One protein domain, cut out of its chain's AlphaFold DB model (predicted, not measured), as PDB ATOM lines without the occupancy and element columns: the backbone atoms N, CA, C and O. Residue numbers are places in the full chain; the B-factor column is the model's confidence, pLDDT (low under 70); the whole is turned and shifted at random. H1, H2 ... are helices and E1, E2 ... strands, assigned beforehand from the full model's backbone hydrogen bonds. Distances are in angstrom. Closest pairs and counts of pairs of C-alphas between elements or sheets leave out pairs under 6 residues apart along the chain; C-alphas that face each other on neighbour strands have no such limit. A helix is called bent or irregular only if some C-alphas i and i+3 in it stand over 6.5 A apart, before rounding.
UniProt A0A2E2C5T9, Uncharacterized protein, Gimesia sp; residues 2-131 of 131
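Overview. This is residues 2 to 131 of the 131 residues of an uncharacterized protein of Gimesia sp (UniProt A0A2E2C5T9). A twisted four-stranded sheet is the middle of three layers, with helices H1, H2 and H5 on one face and H3 and H4 on the other. The long H2 runs slantwise past edge strand E1, and H5 packs on it. The printed part has 130 residues, class mixed, with five named helices and four named strands in the order H1 H2 E1 E2 E3 H3 H4 E4 H5. The antiparallel sheet runs E1 E2 E3 E4; E1 E2 E3 form a meander, each strand the antiparallel neighbour of the one before. It is compact, with a radius of gyration of the C-alphas of 14.4 A, and spans 42 by 34 by 23 A.

Arrangement. Start at H1, residues 2 to 11, which lies over E3, residues 76 to 84; their closest C-alphas, Ala 11 and Gly 82, are 4.7 A apart. On the same face find H2, residues 22 to 42, over E1, residues 51 to 57, with Trp 28 and Ile 55 the closest C-alphas at 7.3 A. E1 forms a hairpin with E2, residues 65 to 72, where N 53 and O 70 are within hydrogen-bond range at 3.0 A; E2 and E3 form another, with N 69 and O 80 at 2.8 A. On the opposite face H3, residues 86 to 94, comes closest to E2 at C-alphas Pro 86 and Val 65, 5.5 A. H4, residues 101 to 111, lies over E2 and E3, with C-alphas Leu 105 and Leu 80 6.9 A apart. E4, residues 113 to 121, is antiparallel to E3, with N 79 and O 118 at 2.8 A. H5, residues 122 to 130, touches H2 at its residues 26 to 33 alone; the closest C-alphas, Thr 129 and Val 30, are 5.3 A apart. Every O i to N i+4 pair is within range in H1, H2, H3 and H5, and 5 of 7 in H4.

Along the chain. Find C-alpha 2 at (-44.734, 18.845, 46.859), where H1 begins. H2 runs 30.3 A from C-alpha 22 at (-39.479, 20.380, 40.023); E3 spans 25.7 A and E4 25.3 A. H4 is irregular, with C-alphas 102 and 105 7.3 A apart. H5 ends at C-alpha 130, (-37.435, 33.810, 45.577).

Size, cuts and confidence. The C-alphas farthest apart, Ser 15 and Asp 45, are 44.7 A apart. The printed part has no cut and no long link. Its mean pLDDT is 93.3, and residue 131 alone is under 70.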
ATOM      1  N   GLU A   2     -44.270  20.253  46.781       88.75
ATOM      2  CA  GLU A   2     -44.734  18.845  46.859       88.75
ATOM      3  C   GLU A   2     -46.016  18.562  46.052       88.75
ATOM      4  O   GLU A   2     -46.118  17.523  45.403       88.75
ATOM      5  N   ASN A   3     -46.966  19.505  46.018       93.31
ATOM      6  CA  ASN A   3     -48.182  19.364  45.211       93.31
ATOM      7  C   ASN A   3     -47.895  19.370  43.704       93.31
ATOM      8  O   ASN A   3     -48.427  18.523  42.998       93.31
ATOM      9  N   ILE A   4     -47.000  20.239  43.218       93.12
ATOM     10  CA  ILE A   4     -46.558  20.223  41.813       93.12
ATOM     11  C   ILE A   4     -45.881  18.887  41.495       93.12
ATOM     12  O   ILE A   4     -46.210  18.255  40.499       93.12
ATOM     13  N   GLN A   5     -44.997  18.399  42.372       94.50
ATOM     14  CA  GLN A   5     -44.359  17.091  42.180       94.50
ATOM     15  C   GLN A   5     -45.405  15.979  42.086       94.50
ATOM     16  O   GLN A   5     -45.284  15.078  41.257       94.50
ATOM     17  N   ARG A   6     -46.446  16.040  42.922       93.69
ATOM     18  CA  ARG A   6     -47.561  15.095  42.881       93.69
ATOM     19  C   ARG A   6     -48.336  15.188  41.566       93.69
ATOM     20  O   ARG A   6     -48.635  14.140  41.006       93.69
ATOM     21  N   LEU A   7     -48.625  16.393  41.074       95.00
ATOM     22  CA  LEU A   7     -49.280  16.601  39.780       95.00
ATOM     23  C   LEU A   7     -48.469  15.985  38.636       95.00
ATOM     24  O   LEU A   7     -48.996  15.165  37.889       95.00
ATOM     25  N   LEU A   8     -47.173  16.297  38.563       94.56
ATOM     26  CA  LEU A   8     -46.270  15.730  37.559       94.56
ATOM     27  C   LEU A   8     -46.209  14.200  37.659       94.56
ATOM     28  O   LEU A   8     -46.273  13.498  36.654       94.56
ATOM     29  N   ASN A   9     -46.141  13.649  38.871       92.81
ATOM     30  CA  ASN A   9     -46.114  12.199  39.064       92.81
ATOM     31  C   ASN A   9     -47.410  11.520  38.607       92.81
ATOM     32  O   ASN A   9     -47.338  10.437  38.034       92.81
ATOM     33  N   ILE A  10     -48.572  12.138  38.844       91.62
ATOM     34  CA  ILE A  10     -49.873  11.623  38.390       91.62
ATOM     35  C   ILE A  10     -49.971  11.669  36.864       91.62
ATOM     36  O   ILE A  10     -50.421  10.703  36.261       91.62
ATOM     37  N   ALA A  11     -49.525  12.767  36.251       90.19
ATOM     38  CA  ALA A  11     -49.552  12.941  34.801       90.19
ATOM     39  C   ALA A  11     -48.545  12.044  34.061       90.19
ATOM     40  O   ALA A  11     -48.657  11.860  32.856       90.19
ATOM     41  N   SER A  12     -47.532  11.517  34.753       86.25
ATOM     42  CA  SER A  12     -46.445  10.773  34.116       86.25
ATOM     43  C   SER A  12     -46.903   9.427  33.548       86.25
ATOM     44  O   SER A  12     -47.328   8.542  34.290       86.25
ATOM     45  N   GLU A  13     -46.675   9.210  32.254       72.88
ATOM     46  CA  GLU A  13     -46.867   7.908  31.612       72.88
ATOM     47  C   GLU A  13     -45.579   7.073  31.688       72.88
ATOM     48  O   GLU A  13     -44.606   7.293  30.966       72.88
ATOM     49  N   GLY A  14     -45.547   6.103  32.608       72.38
ATOM     50  CA  GLY A  14     -44.495   5.083  32.665       72.38
ATOM     51  C   GLY A  14     -43.063   5.638  32.683       72.38
ATOM     52  O   GLY A  14     -42.736   6.543  33.459       72.38
ATOM     53  N   SER A  15     -42.197   5.054  31.850       74.19
ATOM     54  CA  SER A  15     -40.765   5.365  31.742       74.19
ATOM     55  C   SER A  15     -40.436   6.412  30.670       74.19
ATOM     56  O   SER A  15     -39.325   6.381  30.145       74.19
ATOM     57  N   SER A  16     -41.381   7.296  30.319       82.25
ATOM     58  CA  SER A  16     -41.141   8.361  29.339       82.25
ATOM     59  C   SER A  16     -39.916   9.208  29.706       82.25
ATOM     60  O   SER A  16     -39.712   9.547  30.877       82.25
ATOM     61  N   ALA A  17     -39.110   9.553  28.699       86.12
ATOM     62  CA  ALA A  17     -37.984  10.476  28.841       86.12
ATOM     63  C   ALA A  17     -38.439  11.948  28.918       86.12
ATOM     64  O   ALA A  17     -37.718  12.794  29.449       86.12
ATOM     65  N   ASN A  18     -39.649  12.246  28.443       92.00
ATOM     66  CA  ASN A  18     -40.246  13.576  28.418       92.00
ATOM     67  C   ASN A  18     -40.896  13.913  29.759       92.00
ATOM     68  O   ASN A  18     -42.118  13.976  29.894       92.00
ATOM     69  N   ARG A  19     -40.066  14.103  30.784       93.88
ATOM     70  CA  ARG A  19     -40.523  14.407  32.142       93.88
ATOM     71  C   ARG A  19     -40.047  15.773  32.591       93.88
ATOM     72  O   ARG A  19     -38.863  16.094  32.507       93.88
ATOM     73  N   LEU A  20     -40.976  16.543  33.138       95.25
ATOM     74  CA  LEU A  20     -40.669  17.758  33.869       95.25
ATOM     75  C   LEU A  20     -40.169  17.395  35.264       95.25
ATOM     76  O   LEU A  20     -40.707  16.523  35.953       95.25
ATOM     77  N   THR A  21     -39.140  18.106  35.699       94.06
ATOM     78  CA  THR A  21     -38.687  18.079  37.087       94.06
ATOM     79  C   THR A  21     -39.203  19.300  37.835       94.06
ATOM     80  O   THR A  21     -39.575  20.317  37.246       94.06
ATOM     81  N   ILE A  22     -39.170  19.231  39.164       94.94
ATOM     82  CA  ILE A  22     -39.479  20.380  40.023       94.94
ATOM     83  C   ILE A  22     -38.538  21.553  39.767       94.94
ATOM     84  O   ILE A  22     -38.962  22.701  39.863       94.94
ATOM     85  N   GLU A  23     -37.288  21.273  39.403       94.81
ATOM     86  CA  GLU A  23     -36.320  22.300  39.033       94.81
ATOM     87  C   GLU A  23     -36.700  22.984  37.715       94.81
ATOM     88  O   GLU A  23     -36.691  24.210  37.656       94.81
ATOM     89  N   ASN A  24     -37.138  22.225  36.699       95.56
ATOM     90  CA  ASN A  24     -37.637  22.818  35.452       95.56
ATOM     91  C   ASN A  24     -38.819  23.754  35.715       95.56
ATOM     92  O   ASN A  24     -38.822  24.881  35.233       95.56
ATOM     93  N   VAL A  25     -39.788  23.308  36.522       96.19
ATOM     94  CA  VAL A  25     -40.962  24.122  36.863       96.19
ATOM     95  C   VAL A  25     -40.568  25.364  37.658       96.19
ATOM     96  O   VAL A  25     -41.084  26.443  37.391       96.19
ATOM     97  N   LYS A  26     -39.650  25.238  38.624       95.56
ATOM     98  CA  LYS A  26     -39.189  26.383  39.414       95.56
ATOM     99  C   LYS A  26     -38.511  27.429  38.530       95.56
ATOM    100  O   LYS A  26     -38.857  28.599  38.640       95.56
ATOM    101  N   ASN A  27     -37.582  27.015  37.670       95.88
ATOM    102  CA  ASN A  27     -36.855  27.933  36.792       95.88
ATOM    103  C   ASN A  27     -37.806  28.635  35.819       95.88
ATOM    104  O   ASN A  27     -37.769  29.853  35.704       95.88
ATOM    105  N   TRP A  28     -38.734  27.887  35.221       96.81
ATOM    106  CA  TRP A  28     -39.776  28.464  34.375       96.81
ATOM    107  C   TRP A  28     -40.639  29.494  35.115       96.81
ATOM    108  O   TRP A  28     -40.837  30.591  34.607       96.81
ATOM    109  N   LEU A  29     -41.095  29.199  36.339       96.75
ATOM    110  CA  LEU A  29     -41.875  30.157  37.133       96.75
ATOM    111  C   LEU A  29     -41.074  31.410  37.511       96.75
ATOM    112  O   LEU A  29     -41.647  32.496  37.565       96.75
ATOM    113  N   VAL A  30     -39.773  31.279  37.789       96.06
ATOM    114  CA  VAL A  30     -38.887  32.428  38.041       96.06
ATOM    115  C   VAL A  30     -38.844  33.335  36.813       96.06
ATOM    116  O   VAL A  30     -39.110  34.531  36.933       96.06
ATOM    117  N   ASP A  31     -38.561  32.761  35.644       96.06
ATOM    118  CA  ASP A  31     -38.445  33.505  34.387       96.06
ATOM    119  C   ASP A  31     -39.782  34.146  33.988       96.06
ATOM    120  O   ASP A  31     -39.829  35.312  33.581       96.06
ATOM    121  N   TYR A  32     -40.883  33.412  34.174       95.12
ATOM    122  CA  TYR A  32     -42.233  33.890  33.910       95.12
ATOM    123  C   TYR A  32     -42.592  35.098  34.779       95.12
ATOM    124  O   TYR A  32     -42.972  36.150  34.266       95.12
ATOM    125  N   LEU A  33     -42.439  34.978  36.102       93.94
ATOM    126  CA  LEU A  33     -42.803  36.048  37.032       93.94
ATOM    127  C   LEU A  33     -41.935  37.295  36.838       93.94
ATOM    128  O   LEU A  33     -42.450  38.406  36.939       93.94
ATOM    129  N   ALA A  34     -40.645  37.131  36.527       93.88
ATOM    130  CA  ALA A  34     -39.774  38.254  36.187       93.88
ATOM    131  C   ALA A  34     -40.263  38.977  34.920       93.88
ATOM    132  O   ALA A  34     -40.454  40.191  34.936       93.88
ATOM    133  N   SER A  35     -40.563  38.218  33.862       93.19
ATOM    134  CA  SER A  35     -41.091  38.768  32.607       93.19
ATOM    135  C   SER A  35     -42.434  39.472  32.812       93.19
ATOM    136  O   SER A  35     -42.679  40.526  32.229       93.19
ATOM    137  N   ARG A  36     -43.292  38.934  33.686       91.75
ATOM    138  CA  ARG A  36     -44.601  39.519  33.995       91.75
ATOM    139  C   ARG A  36     -44.489  40.856  34.727       91.75
ATOM    140  O   ARG A  36     -45.283  41.756  34.465       91.75
ATOM    141  N   VAL A  37     -43.506  41.014  35.616       91.31
ATOM    142  CA  VAL A  37     -43.221  42.301  36.279       91.31
ATOM    143  C   VAL A  37     -42.806  43.361  35.258       91.31
ATOM    144  O   VAL A  37     -43.303  44.491  35.305       91.31
ATOM    145  N   ASP A  38     -41.938  42.997  34.314       93.88
ATOM    146  CA  ASP A  38     -41.513  43.896  33.241       93.88
ATOM    147  C   ASP A  38     -42.689  44.260  32.320       93.88
ATOM    148  O   ASP A  38     -42.887  45.431  31.990       93.88
ATOM    149  N   GLU A  39     -43.520  43.281  31.956       92.12
ATOM    150  CA  GLU A  39     -44.698  43.483  31.113       92.12
ATOM    151  C   GLU A  39     -45.721  44.422  31.762       92.12
ATOM    152  O   GLU A  39     -46.137  45.393  31.133       92.12
ATOM    153  N   VAL A  40     -46.095  44.194  33.024       92.69
ATOM    154  CA  VAL A  40     -47.045  45.059  33.749       92.69
ATOM    155  C   VAL A  40     -46.486  46.475  33.922       92.69
ATOM    156  O   VAL A  40     -47.233  47.449  33.848       92.69
ATOM    157  N   SER A  41     -45.166  46.622  34.070       93.88
ATOM    158  CA  SER A  41     -44.521  47.941  34.118       93.88
ATOM    159  C   SER A  41     -44.658  48.712  32.797       93.88
ATOM    160  O   SER A  41     -44.738  49.942  32.806       93.88
ATOM    161  N   LEU A  42     -44.690  48.005  31.663       94.75
ATOM    162  CA  LEU A  42     -44.897  48.582  30.329       94.75
ATOM    163  C   LEU A  42     -46.383  48.757  29.984       94.75
ATOM    164  O   LEU A  42     -46.738  49.698  29.271       94.75
ATOM    165  N   PHE A  43     -47.245  47.882  30.505       94.56
ATOM    166  CA  PHE A  43     -48.682  47.839  30.241       94.56
ATOM    167  C   PHE A  43     -49.481  47.725  31.552       94.56
ATOM    168  O   PHE A  43     -50.018  46.658  31.853       94.56
ATOM    169  N   PRO A  44     -49.617  48.815  32.330       92.44
ATOM    170  CA  PRO A  44     -50.268  48.767  33.644       92.44
ATOM    171  C   PRO A  44     -51.723  48.294  33.604       92.44
ATOM    172  O   PRO A  44     -52.193  47.665  34.544       92.44
ATOM    173  N   ASP A  45     -52.427  48.524  32.493       93.69
ATOM    174  CA  ASP A  45     -53.810  48.067  32.303       93.69
ATOM    175  C   ASP A  45     -53.943  46.530  32.248       93.69
ATOM    176  O   ASP A  45     -55.056  46.014  32.272       93.69
ATOM    177  N   GLN A  46     -52.825  45.795  32.161       89.19
ATOM    178  CA  GLN A  46     -52.778  44.330  32.241       89.19
ATOM    179  C   GLN A  46     -52.640  43.818  33.685       89.19
ATOM    180  O   GLN A  46     -52.679  42.604  33.906       89.19
ATOM    181  N   GLU A  47     -52.437  44.702  34.668       90.50
ATOM    182  CA  GLU A  47     -52.303  44.314  36.069       90.50
ATOM    183  C   GLU A  47     -53.581  43.627  36.568       90.50
ATOM    184  O   GLU A  47     -54.694  44.131  36.423       90.50
ATOM    185  N   GLY A  48     -53.422  42.442  37.161       87.69
ATOM    186  CA  GLY A  48     -54.538  41.667  37.706       87.69
ATOM    187  C   GLY A  48     -55.459  41.023  36.665       87.69
ATOM    188  O   GLY A  48     -56.380  40.313  37.068       87.69
ATOM    189  N   CYS A  49     -55.220  41.222  35.363       93.31
ATOM    190  CA  CYS A  49     -55.910  40.477  34.317       93.31
ATOM    191  C   CYS A  49     -55.519  39.000  34.361       93.31
ATOM    192  O   CYS A  49     -54.344  38.659  34.541       93.31
ATOM    193  N   ASP A  50     -56.512  38.140  34.152       95.88
ATOM    194  CA  ASP A  50     -56.302  36.703  34.060       95.88
ATOM    195  C   ASP A  50     -55.452  36.372  32.829       95.88
ATOM    196  O   ASP A  50     -55.608  36.955  31.754       95.88
ATOM    197  N   HIS A  51     -54.528  35.439  33.002       95.50
ATOM    198  CA  HIS A  51     -53.592  35.012  31.970       95.50
ATOM    199  C   HIS A  51     -53.161  33.574  32.237       95.50
ATOM    200  O   HIS A  51     -53.474  32.989  33.274       95.50
ATOM    201  N   TRP A  52     -52.446  32.979  31.294       97.19
ATOM    202  CA  TRP A  52     -51.951  31.624  31.445       97.19
ATOM    203  C   TRP A  52     -50.591  31.477  30.779       97.19
ATOM    204  O   TRP A  52     -50.233  32.264  29.904       97.19
ATOM    205  N   ASP A  53     -49.847  30.469  31.212       97.69
ATOM    206  CA  ASP A  53     -48.627  30.027  30.547       97.69
ATOM    207  C   ASP A  53     -48.459  28.512  30.721       97.69
ATOM    208  O   ASP A  53     -49.110  27.885  31.567       97.69
ATOM    209  N   MET A  54     -47.599  27.901  29.910       97.56
ATOM    210  CA  MET A  54     -47.358  26.466  29.926       97.56
ATOM    211  C   MET A  54     -45.905  26.129  29.609       97.56
ATOM    212  O   MET A  54     -45.315  26.625  28.656       97.56
ATOM    213  N   ILE A  55     -45.370  25.168  30.359       97.50
ATOM    214  CA  ILE A  55     -44.114  24.491  30.041       97.50
ATOM    215  C   ILE A  55     -44.389  23.042  29.638       97.50
ATOM    216  O   ILE A  55     -45.225  22.366  30.239       97.50
ATOM    217  N   ALA A  56     -43.655  22.541  28.647       96.44
ATOM    218  CA  ALA A  56     -43.665  21.139  28.247       96.44
ATOM    219  C   ALA A  56     -42.236  20.589  28.149       96.44
ATOM    220  O   ALA A  56     -41.301  21.323  27.843       96.44
ATOM    221  N   ALA A  57     -42.070  19.296  28.424       95.12
ATOM    222  CA  ALA A  57     -40.833  18.559  28.184       95.12
ATOM    223  C   ALA A  57     -40.958  17.781  26.868       95.12
ATOM    224  O   ALA A  57     -41.708  16.811  26.809       95.12
ATOM    225  N   ASP A  58     -40.227  18.189  25.832       90.00
ATOM    226  CA  ASP A  58     -40.333  17.662  24.463       90.00
ATOM    227  C   ASP A  58     -39.004  17.122  23.898       90.00
ATOM    228  O   ASP A  58     -38.767  17.144  22.690       90.00
ATOM    229  N   TYR A  59     -38.135  16.599  24.770       87.75
ATOM    230  CA  TYR A  59     -36.805  16.087  24.409       87.75
ATOM    231  C   TYR A  59     -36.834  14.960  23.360       87.75
ATOM    232  O   TYR A  59     -35.963  14.904  22.491       87.75
ATOM    233  N   ASP A  60     -37.814  14.057  23.447       87.38
ATOM    234  CA  ASP A  60     -38.067  12.987  22.484       87.38
ATOM    235  C   ASP A  60     -39.378  13.253  21.736       87.38
ATOM    236  O   ASP A  60     -40.470  13.071  22.268       87.38
ATOM    237  N   SER A  61     -39.278  13.643  20.465       85.62
ATOM    238  CA  SER A  61     -40.441  13.945  19.621       85.62
ATOM    239  C   SER A  61     -41.304  12.726  19.263       85.62
ATOM    240  O   SER A  61     -42.325  12.885  18.592       85.62
ATOM    241  N   THR A  62     -40.862  11.512  19.606       86.81
ATOM    242  CA  THR A  62     -41.575  10.261  19.305       86.81
ATOM    243  C   THR A  62     -42.444   9.766  20.458       86.81
ATOM    244  O   THR A  62     -43.322   8.932  20.228       86.81
ATOM    245  N   ASP A  63     -42.232  10.299  21.661       90.62
ATOM    246  CA  ASP A  63     -43.009   9.985  22.856       90.62
ATOM    247  C   ASP A  63     -43.983  11.124  23.189       90.62
ATOM    248  O   ASP A  63     -43.837  12.256  22.716       90.62
ATOM    249  N   ASN A  64     -44.988  10.842  24.016       93.06
ATOM    250  CA  ASN A  64     -45.846  11.887  24.563       93.06
ATOM    251  C   ASN A  64     -45.004  12.886  25.371       93.06
ATOM    252  O   ASN A  64     -44.027  12.517  26.023       93.06
ATOM    253  N   VAL A  65     -45.380  14.162  25.339       94.69
ATOM    254  CA  VAL A  65     -44.775  15.194  26.186       94.69
ATOM    255  C   VAL A  65     -45.527  15.279  27.496       94.69
ATOM    256  O   VAL A  65     -46.755  15.185  27.511       94.69
ATOM    257  N   GLN A  66     -44.807  15.505  28.590       96.12
ATOM    258  CA  GLN A  66     -45.410  15.981  29.826       96.12
ATOM    259  C   GLN A  66     -45.441  17.505  29.819       96.12
ATOM    260  O   GLN A  66     -44.430  18.144  29.531       96.12
ATOM    261  N   PHE A  67     -46.578  18.081  30.194       97.06
ATOM    262  CA  PHE A  67     -46.735  19.520  30.343       97.06
ATOM    263  C   PHE A  67     -47.240  19.898  31.734       97.06
ATOM    264  O   PHE A  67     -47.832  19.088  32.456       97.06
ATOM    265  N   LEU A  68     -47.012  21.159  32.088       97.88
ATOM    266  CA  LEU A  68     -47.615  21.841  33.220       97.88
ATOM    267  C   LEU A  68     -48.128  23.199  32.737       97.88
ATOM    268  O   LEU A  68     -47.340  24.038  32.309       97.88
ATOM    269  N   ALA A  69     -49.437  23.404  32.829       98.19
ATOM    270  CA  ALA A  69     -50.076  24.690  32.600       98.19
ATOM    271  C   ALA A  69     -50.314  25.403  33.935       98.19
ATOM    272  O   ALA A  69     -50.629  24.762  34.945       98.19
ATOM    273  N   ALA A  70     -50.182  26.725  33.930       98.12
ATOM    274  CA  ALA A  70     -50.541  27.600  35.033       98.12
ATOM    275  C   ALA A  70     -51.544  28.644  34.545       98.12
ATOM    276  O   ALA A  70     -51.260  29.414  33.632       98.12
ATOM    277  N   TYR A  71     -52.713  28.666  35.175       98.06
ATOM    278  CA  TYR A  71     -53.692  29.733  35.045       98.06
ATOM    279  C   TYR A  71     -53.506  30.710  36.195       98.06
ATOM    280  O   TYR A  71     -53.577  30.312  37.358       98.06
ATOM    281  N   PHE A  72     -53.299  31.976  35.881       96.50
ATOM    282  CA  PHE A  72     -53.123  33.041  36.847       96.50
ATOM    283  C   PHE A  72     -54.380  33.900  36.867       96.50
ATOM    284  O   PHE A  72     -54.802  34.427  35.840       96.50
ATOM    285  N   SER A  73     -54.941  34.068  38.056       94.12
ATOM    286  CA  SER A  73     -55.918  35.107  38.345       94.12
ATOM    287  C   SER A  73     -55.307  36.168  39.252       94.12
ATOM    288  O   SER A  73     -54.195  36.005  39.760       94.12
ATOM    289  N   SER A  74     -56.054  37.241  39.511       89.94
ATOM    290  CA  SER A  74     -55.624  38.378  40.348       89.94
ATOM    291  C   SER A  74     -54.875  38.037  41.650       89.94
ATOM    292  O   SER A  74     -54.052  38.831  42.095       89.94
ATOM    293  N   SER A  75     -55.141  36.892  42.290       93.19
ATOM    294  CA  SER A  75     -54.477  36.503  43.549       93.19
ATOM    295  C   SER A  75     -54.124  35.021  43.663       93.19
ATOM    296  O   SER A  75     -53.576  34.590  44.685       93.19
ATOM    297  N   GLN A  76     -54.431  34.218  42.645       96.81
ATOM    298  CA  GLN A  76     -54.281  32.769  42.695       96.81
ATOM    299  C   GLN A  76     -53.659  32.232  41.415       96.81
ATOM    300  O   GLN A  76     -53.793  32.814  40.345       96.81
ATOM    301  N   VAL A  77     -53.009  31.083  41.547       97.56
ATOM    302  CA  VAL A  77     -52.494  30.300  40.432       97.56
ATOM    303  C   VAL A  77     -53.076  28.903  40.529       97.56
ATOM    304  O   VAL A  77     -52.967  28.261  41.577       97.56
ATOM    305  N   THR A  78     -53.691  28.433  39.452       98.31
ATOM    306  CA  THR A  78     -54.165  27.056  39.318       98.31
ATOM    307  C   THR A  78     -53.258  26.311  38.353       98.31
ATOM    308  O   THR A  78     -53.106  26.701  37.199       98.31
ATOM    309  N   PHE A  79     -52.657  25.233  38.839       98.25
ATOM    310  CA  PHE A  79     -51.786  24.364  38.064       98.25
ATOM    311  C   PHE A  79     -52.535  23.131  37.573       98.25
ATOM    312  O   PHE A  79     -53.268  22.508  38.343       98.25
ATOM    313  N   LEU A  80     -52.261  22.731  36.333       97.94
ATOM    314  CA  LEU A  80     -52.720  21.482  35.734       97.94
ATOM    315  C   LEU A  80     -51.539  20.792  35.052       97.94
ATOM    316  O   LEU A  80     -50.865  21.396  34.220       97.94
ATOM    317  N   ALA A  81     -51.290  19.528  35.389       97.44
ATOM    318  CA  ALA A  81     -50.294  18.711  34.700       97.44
ATOM    319  C   ALA A  81     -50.980  17.655  33.837       97.44
ATOM    320  O   ALA A  81     -51.984  17.070  34.248       97.44
ATOM    321  N   GLY A  82     -50.395  17.362  32.682       96.12
ATOM    322  CA  GLY A  82     -50.901  16.328  31.794       96.12
ATOM    323  C   GLY A  82     -49.853  15.808  30.828       96.12
ATOM    324  O   GLY A  82     -48.684  16.202  30.871       96.12
ATOM    325  N   THR A  83     -50.288  14.898  29.967       95.88
ATOM    326  CA  THR A  83     -49.508  14.361  28.858       95.88
ATOM    327  C   THR A  83     -50.293  14.390  27.555       95.88
ATOM    328  O   THR A  83     -51.527  14.357  27.532       95.88
ATOM    329  N   GLY A  84     -49.567  14.472  26.444       94.69
ATOM    330  CA  GLY A  84     -50.169  14.459  25.119       94.69
ATOM    331  C   GLY A  84     -49.145  14.353  24.003       94.69
ATOM    332  O   GLY A  84     -47.940  14.425  24.227       94.69
ATOM    333  N   ASN A  85     -49.635  14.206  22.776       94.00
ATOM    334  CA  ASN A  85     -48.779  14.223  21.596       94.00
ATOM    335  C   ASN A  85     -48.041  15.584  21.479       94.00
ATOM    336  O   ASN A  85     -48.697  16.623  21.608       94.00
ATOM    337  N   PRO A  86     -46.724  15.604  21.179       93.69
ATOM    338  CA  PRO A  86     -45.938  16.839  21.112       93.69
ATOM    339  C   PRO A  86     -46.515  17.898  20.167       93.69
ATOM    340  O   PRO A  86     -46.579  19.074  20.522       93.69
ATOM    341  N   GLN A  87     -46.958  17.500  18.967       94.00
ATOM    342  CA  GLN A  87     -47.504  18.443  17.990       94.00
ATOM    343  C   GLN A  87     -48.824  19.049  18.474       94.00
ATOM    344  O   GLN A  87     -49.027  20.250  18.333       94.00
ATOM    345  N   ALA A  88     -49.700  18.242  19.077       95.69
ATOM    346  CA  ALA A  88     -50.980  18.710  19.602       95.69
ATOM    347  C   ALA A  88     -50.806  19.660  20.800       95.69
ATOM    348  O   ALA A  88     -51.447  20.710  20.840       95.69
ATOM    349  N   VAL A  89     -49.915  19.329  21.744       95.94
ATOM    350  CA  VAL A  89     -49.612  20.192  22.902       95.94
ATOM    351  C   VAL A  89     -49.013  21.521  22.442       95.94
ATOM    352  O   VAL A  89     -49.439  22.579  22.900       95.94
ATOM    353  N   ARG A  90     -48.087  21.489  21.478       94.69
ATOM    354  CA  ARG A  90     -47.508  22.701  20.889       94.69
ATOM    355  C   ARG A  90     -48.548  23.552  20.161       94.69
ATOM    356  O   ARG A  90     -48.592  24.759  20.361       94.69
ATOM    357  N   SER A  91     -49.399  22.927  19.349       96.00
ATOM    358  CA  SER A  91     -50.465  23.630  18.626       96.00
ATOM    359  C   SER A  91     -51.422  24.331  19.593       96.00
ATOM    360  O   SER A  91     -51.781  25.487  19.374       96.00
ATOM    361  N   PHE A  92     -51.756  23.682  20.715       97.19
ATOM    362  CA  PHE A  92     -52.535  24.298  21.787       97.19
ATOM    363  C   PHE A  92     -51.822  25.495  22.421       97.19
ATOM    364  O   PHE A  92     -52.460  26.520  22.622       97.19
ATOM    365  N   ALA A  93     -50.519  25.388  22.699       95.00
ATOM    366  CA  ALA A  93     -49.721  26.475  23.272       95.00
ATOM    367  C   ALA A  93     -49.670  27.722  22.378       95.00
ATOM    368  O   ALA A  93     -49.637  28.844  22.871       95.00
ATOM    369  N   GLU A  94     -49.630  27.515  21.061       94.06
ATOM    370  CA  GLU A  94     -49.334  28.580  20.106       94.06
ATOM    371  C   GLU A  94     -50.593  29.190  19.472       94.06
ATOM    372  O   GLU A  94     -50.614  30.398  19.247       94.06
ATOM    373  N   ASN A  95     -51.622  28.392  19.148       94.81
ATOM    374  CA  ASN A  95     -52.738  28.865  18.310       94.81
ATOM    375  C   ASN A  95     -54.121  28.269  18.634       94.81
ATOM    376  O   ASN A  95     -55.126  28.917  18.355       94.81
ATOM    377  N   ASP A  96     -54.205  27.053  19.186       96.25
ATOM    378  CA  ASP A  96     -55.484  26.329  19.336       96.25
ATOM    379  C   ASP A  96     -56.147  26.504  20.716       96.25
ATOM    380  O   ASP A  96     -57.070  25.748  21.063       96.25
ATOM    381  N   PHE A  97     -55.662  27.459  21.510       95.25
ATOM    382  CA  PHE A  97     -56.239  27.808  22.802       95.25
ATOM    383  C   PHE A  97     -57.549  28.611  22.640       95.25
ATOM    384  O   PHE A  97     -57.704  29.362  21.676       95.25
ATOM    385  N   PRO A  98     -58.531  28.454  23.549       96.38
ATOM    386  CA  PRO A  98     -59.762  29.245  23.539       96.38
ATOM    387  C   PRO A  98     -59.505  30.753  23.675       96.38
ATOM    388  O   PRO A  98     -58.597  31.174  24.385       96.38
ATOM    389  N   GLU A  99     -60.364  31.574  23.059       95.06
ATOM    390  CA  GLU A  99     -60.293  33.045  23.167       95.06
ATOM    391  C   GLU A  99     -60.483  33.542  24.609       95.06
ATOM    392  O   GLU A  99     -59.915  34.556  25.009       95.06
ATOM    393  N   ASN A 100     -61.294  32.830  25.393       95.81
ATOM    394  CA  ASN A 100     -61.528  33.134  26.794       95.81
ATOM    395  C   ASN A 100     -60.538  32.365  27.677       95.81
ATOM    396  O   ASN A 100     -60.545  31.136  27.722       95.81
ATOM    397  N   VAL A 101     -59.723  33.108  28.426       95.19
ATOM    398  CA  VAL A 101     -58.655  32.557  29.274       95.19
ATOM    399  C   VAL A 101     -59.207  31.612  30.350       95.19
ATOM    400  O   VAL A 101     -58.568  30.610  30.670       95.19
ATOM    401  N   ALA A 102     -60.419  31.855  30.861       94.81
ATOM    402  CA  ALA A 102     -61.049  30.990  31.864       94.81
ATOM    403  C   ALA A 102     -61.315  29.555  31.360       94.81
ATOM    404  O   ALA A 102     -61.448  28.632  32.163       94.81
ATOM    405  N   ASP A 103     -61.355  29.356  30.039       97.31
ATOM    406  CA  ASP A 103     -61.651  28.066  29.416       97.31
ATOM    407  C   ASP A 103     -60.383  27.234  29.130       97.31
ATOM    408  O   ASP A 103     -60.483  26.097  28.660       97.31
ATOM    409  N   ILE A 104     -59.186  27.751  29.440       97.56
ATOM    410  CA  ILE A 104     -57.899  27.092  29.157       97.56
ATOM    411  C   ILE A 104     -57.770  25.742  29.873       97.56
ATOM    412  O   ILE A 104     -57.563  24.723  29.212       97.56
ATOM    413  N   LEU A 105     -57.900  25.707  31.207       97.44
ATOM    414  CA  LEU A 105     -57.725  24.465  31.977       97.44
ATOM    415  C   LEU A 105     -58.816  23.418  31.690       97.44
ATOM    416  O   LEU A 105     -58.458  22.249  31.497       97.44
ATOM    417  N   PRO A 106     -60.111  23.789  31.572       97.00
ATOM    418  CA  PRO A 106     -61.141  22.859  31.115       97.00
ATOM    419  C   PRO A 106     -60.818  22.262  29.742       97.00
ATOM    420  O   PRO A 106     -60.845  21.044  29.578       97.00
ATOM    421  N   THR A 107     -60.416  23.095  28.776       97.56
ATOM    422  CA  THR A 107     -60.085  22.627  27.422       97.56
ATOM    423  C   THR A 107     -58.874  21.692  27.425       97.56
ATOM    424  O   THR A 107     -58.882  20.674  26.732       97.56
ATOM    425  N   LEU A 108     -57.837  21.996  28.212       97.06
ATOM    426  CA  LEU A 108     -56.681  21.112  28.381       97.06
ATOM    427  C   LEU A 108     -57.087  19.754  28.964       97.06
ATOM    428  O   LEU A 108     -56.633  18.722  28.474       97.06
ATOM    429  N   SER A 109     -57.962  19.758  29.972       96.19
ATOM    430  CA  SER A 109     -58.448  18.541  30.630       96.19
ATOM    431  C   SER A 109     -59.310  17.669  29.717       96.19
ATOM    432  O   SER A 109     -59.318  16.449  29.855       96.19
ATOM    433  N   GLU A 110     -60.030  18.277  28.771       96.06
ATOM    434  CA  GLU A 110     -60.823  17.556  27.770       96.06
ATOM    435  C   GLU A 110     -59.974  17.003  26.618       96.06
ATOM    436  O   GLU A 110     -60.254  15.918  26.105       96.06
ATOM    437  N   ARG A 111     -58.955  17.754  26.174       95.62
ATOM    438  CA  ARG A 111     -58.156  17.414  24.984       95.62
ATOM    439  C   ARG A 111     -56.979  16.486  25.265       95.62
ATOM    440  O   ARG A 111     -56.546  15.781  24.353       95.62
ATOM    441  N   PHE A 112     -56.446  16.500  26.481       95.62
ATOM    442  CA  PHE A 112     -55.223  15.788  26.842       95.62
ATOM    443  C   PHE A 112     -55.429  14.876  28.050       95.62
ATOM    444  O   PHE A 112     -56.412  14.977  28.780       95.62
ATOM    445  N   SER A 113     -54.472  13.975  28.275       93.25
ATOM    446  CA  SER A 113     -54.447  13.128  29.467       93.25
ATOM    447  C   SER A 113     -53.976  13.968  30.654       93.25
ATOM    448  O   SER A 113     -52.786  14.019  30.965       93.25
ATOM    449  N   ALA A 114     -54.894  14.715  31.266       89.19
ATOM    450  CA  ALA A 114     -54.589  15.617  32.370       89.19
ATOM    451  C   ALA A 114     -55.030  15.045  33.726       89.19
ATOM    452  O   ALA A 114     -56.015  14.315  33.837       89.19
ATOM    453  N   GLY A 115     -54.252  15.358  34.763       83.75
ATOM    454  CA  GLY A 115     -54.547  14.991  36.144       83.75
ATOM    455  C   GLY A 115     -55.475  15.989  36.837       83.75
ATOM    456  O   GLY A 115     -56.184  16.765  36.210       83.75
ATOM    457  N   ASN A 116     -55.452  15.978  38.169       90.19
ATOM    458  CA  ASN A 116     -56.187  16.966  38.957       90.19
ATOM    459  C   ASN A 116     -55.552  18.358  38.840       90.19
ATOM    460  O   ASN A 116     -54.356  18.490  38.590       90.19
ATOM    461  N   GLU A 117     -56.340  19.381  39.137       95.88
ATOM    462  CA  GLU A 117     -55.849  20.741  39.327       95.88
ATOM    463  C   GLU A 117     -55.365  20.966  40.765       95.88
ATOM    464  O   GLU A 117     -55.794  20.297  41.715       95.88
ATOM    465  N   TRP A 118     -54.484  21.946  40.944       97.19
ATOM    466  CA  TRP A 118     -54.119  22.448  42.262       97.19
ATOM    467  C   TRP A 118     -54.007  23.972  42.255       97.19
ATOM    468  O   TRP A 118     -53.170  24.538  41.554       97.19
ATOM    469  N   THR A 119     -54.839  24.623  43.068       97.62
ATOM    470  CA  THR A 119     -54.858  26.080  43.234       97.62
ATOM    471  C   THR A 119     -54.094  26.504  44.483       97.62
ATOM    472  O   THR A 119     -54.207  25.887  45.546       97.62
ATOM    473  N   VAL A 120     -53.342  27.593  44.361       97.31
ATOM    474  CA  VAL A 120     -52.531  28.200  45.420       97.31
ATOM    475  C   VAL A 120     -52.539  29.722  45.280       97.31
ATOM    476  O   VAL A 120     -52.905  30.241  44.229       97.31
ATOM    477  N   SER A 121     -52.162  30.468  46.319       96.88
ATOM    478  CA  SER A 121     -52.022  31.922  46.187       96.88
ATOM    479  C   SER A 121     -50.797  32.304  45.356       96.88
ATOM    480  O   SER A 121     -49.747  31.659  45.434       96.88
ATOM    481  N   LEU A 122     -50.909  33.405  44.609       93.88
ATOM    482  CA  LEU A 122     -49.790  33.978  43.862       93.88
ATOM    483  C   LEU A 122     -48.620  34.336  44.795       93.88
ATOM    484  O   LEU A 122     -47.472  34.039  44.486       93.88
ATOM    485  N   ASP A 123     -48.910  34.857  45.989       94.06
ATOM    486  CA  ASP A 123     -47.900  35.152  47.015       94.06
ATOM    487  C   ASP A 123     -47.091  33.923  47.451       94.06
ATOM    488  O   ASP A 123     -45.917  34.022  47.811       94.06
ATOM    489  N   GLU A 124     -47.712  32.745  47.494       94.38
ATOM    490  CA  GLU A 124     -47.003  31.510  47.821       94.38
ATOM    491  C   GLU A 124     -46.125  31.041  46.660       94.38
ATOM    492  O   GLU A 124     -44.977  30.668  46.907       94.38
ATOM    493  N   VAL A 125     -46.599  31.154  45.415       93.50
ATOM    494  CA  VAL A 125     -45.782  30.875  44.221       93.50
ATOM    495  C   VAL A 125     -44.565  31.801  44.175       93.50
ATOM    496  O   VAL A 125     -43.440  31.318  44.052       93.50
ATOM    497  N   THR A 126     -44.756  33.104  44.383       91.75
ATOM    498  CA  THR A 126     -43.670  34.095  44.417       91.75
ATOM    499  C   THR A 126     -42.657  33.807  45.528       91.75
ATOM    500  O   THR A 126     -41.450  33.940  45.340       91.75
ATOM    501  N   ARG A 127     -43.101  33.352  46.706       92.06
ATOM    502  CA  ARG A 127     -42.166  32.950  47.773       92.06
ATOM    503  C   ARG A 127     -41.328  31.732  47.393       92.06
ATOM    504  O   ARG A 127     -40.188  31.634  47.835       92.06
ATOM    505  N   TRP A 128     -41.868  30.806  46.605       88.25
ATOM    506  CA  TRP A 128     -41.125  29.627  46.153       88.25
ATOM    507  C   TRP A 128     -40.067  29.943  45.107       88.25
ATOM    508  O   TRP A 128     -39.060  29.241  45.043       88.25
ATOM    509  N   THR A 129     -40.295  30.967  44.286       85.88
ATOM    510  CA  THR A 129     -39.350  31.385  43.249       85.88
ATOM    511  C   THR A 129     -38.217  32.250  43.805       85.88
ATOM    512  O   THR A 129     -37.121  32.221  43.257       85.88
ATOM    513  N   LEU A 130     -38.436  32.950  44.926       79.94
ATOM    514  CA  LEU A 130     -37.435  33.810  45.577       79.94
ATOM    515  C   LEU A 130     -36.533  33.114  46.616       79.94
ATOM    516  O   LEU A 130     -35.517  33.692  47.008       79.94
ATOM    517  N   GLY A 131     -36.914  31.930  47.107       65.69
ATOM    518  CA  GLY A 131     -36.153  31.146  48.097       65.69
ATOM    519  C   GLY A 131     -35.329  30.035  47.471       65.69
ATOM    520  O   GLY A 131     -34.235  29.738  47.992       65.69
TER     521      GLY A 131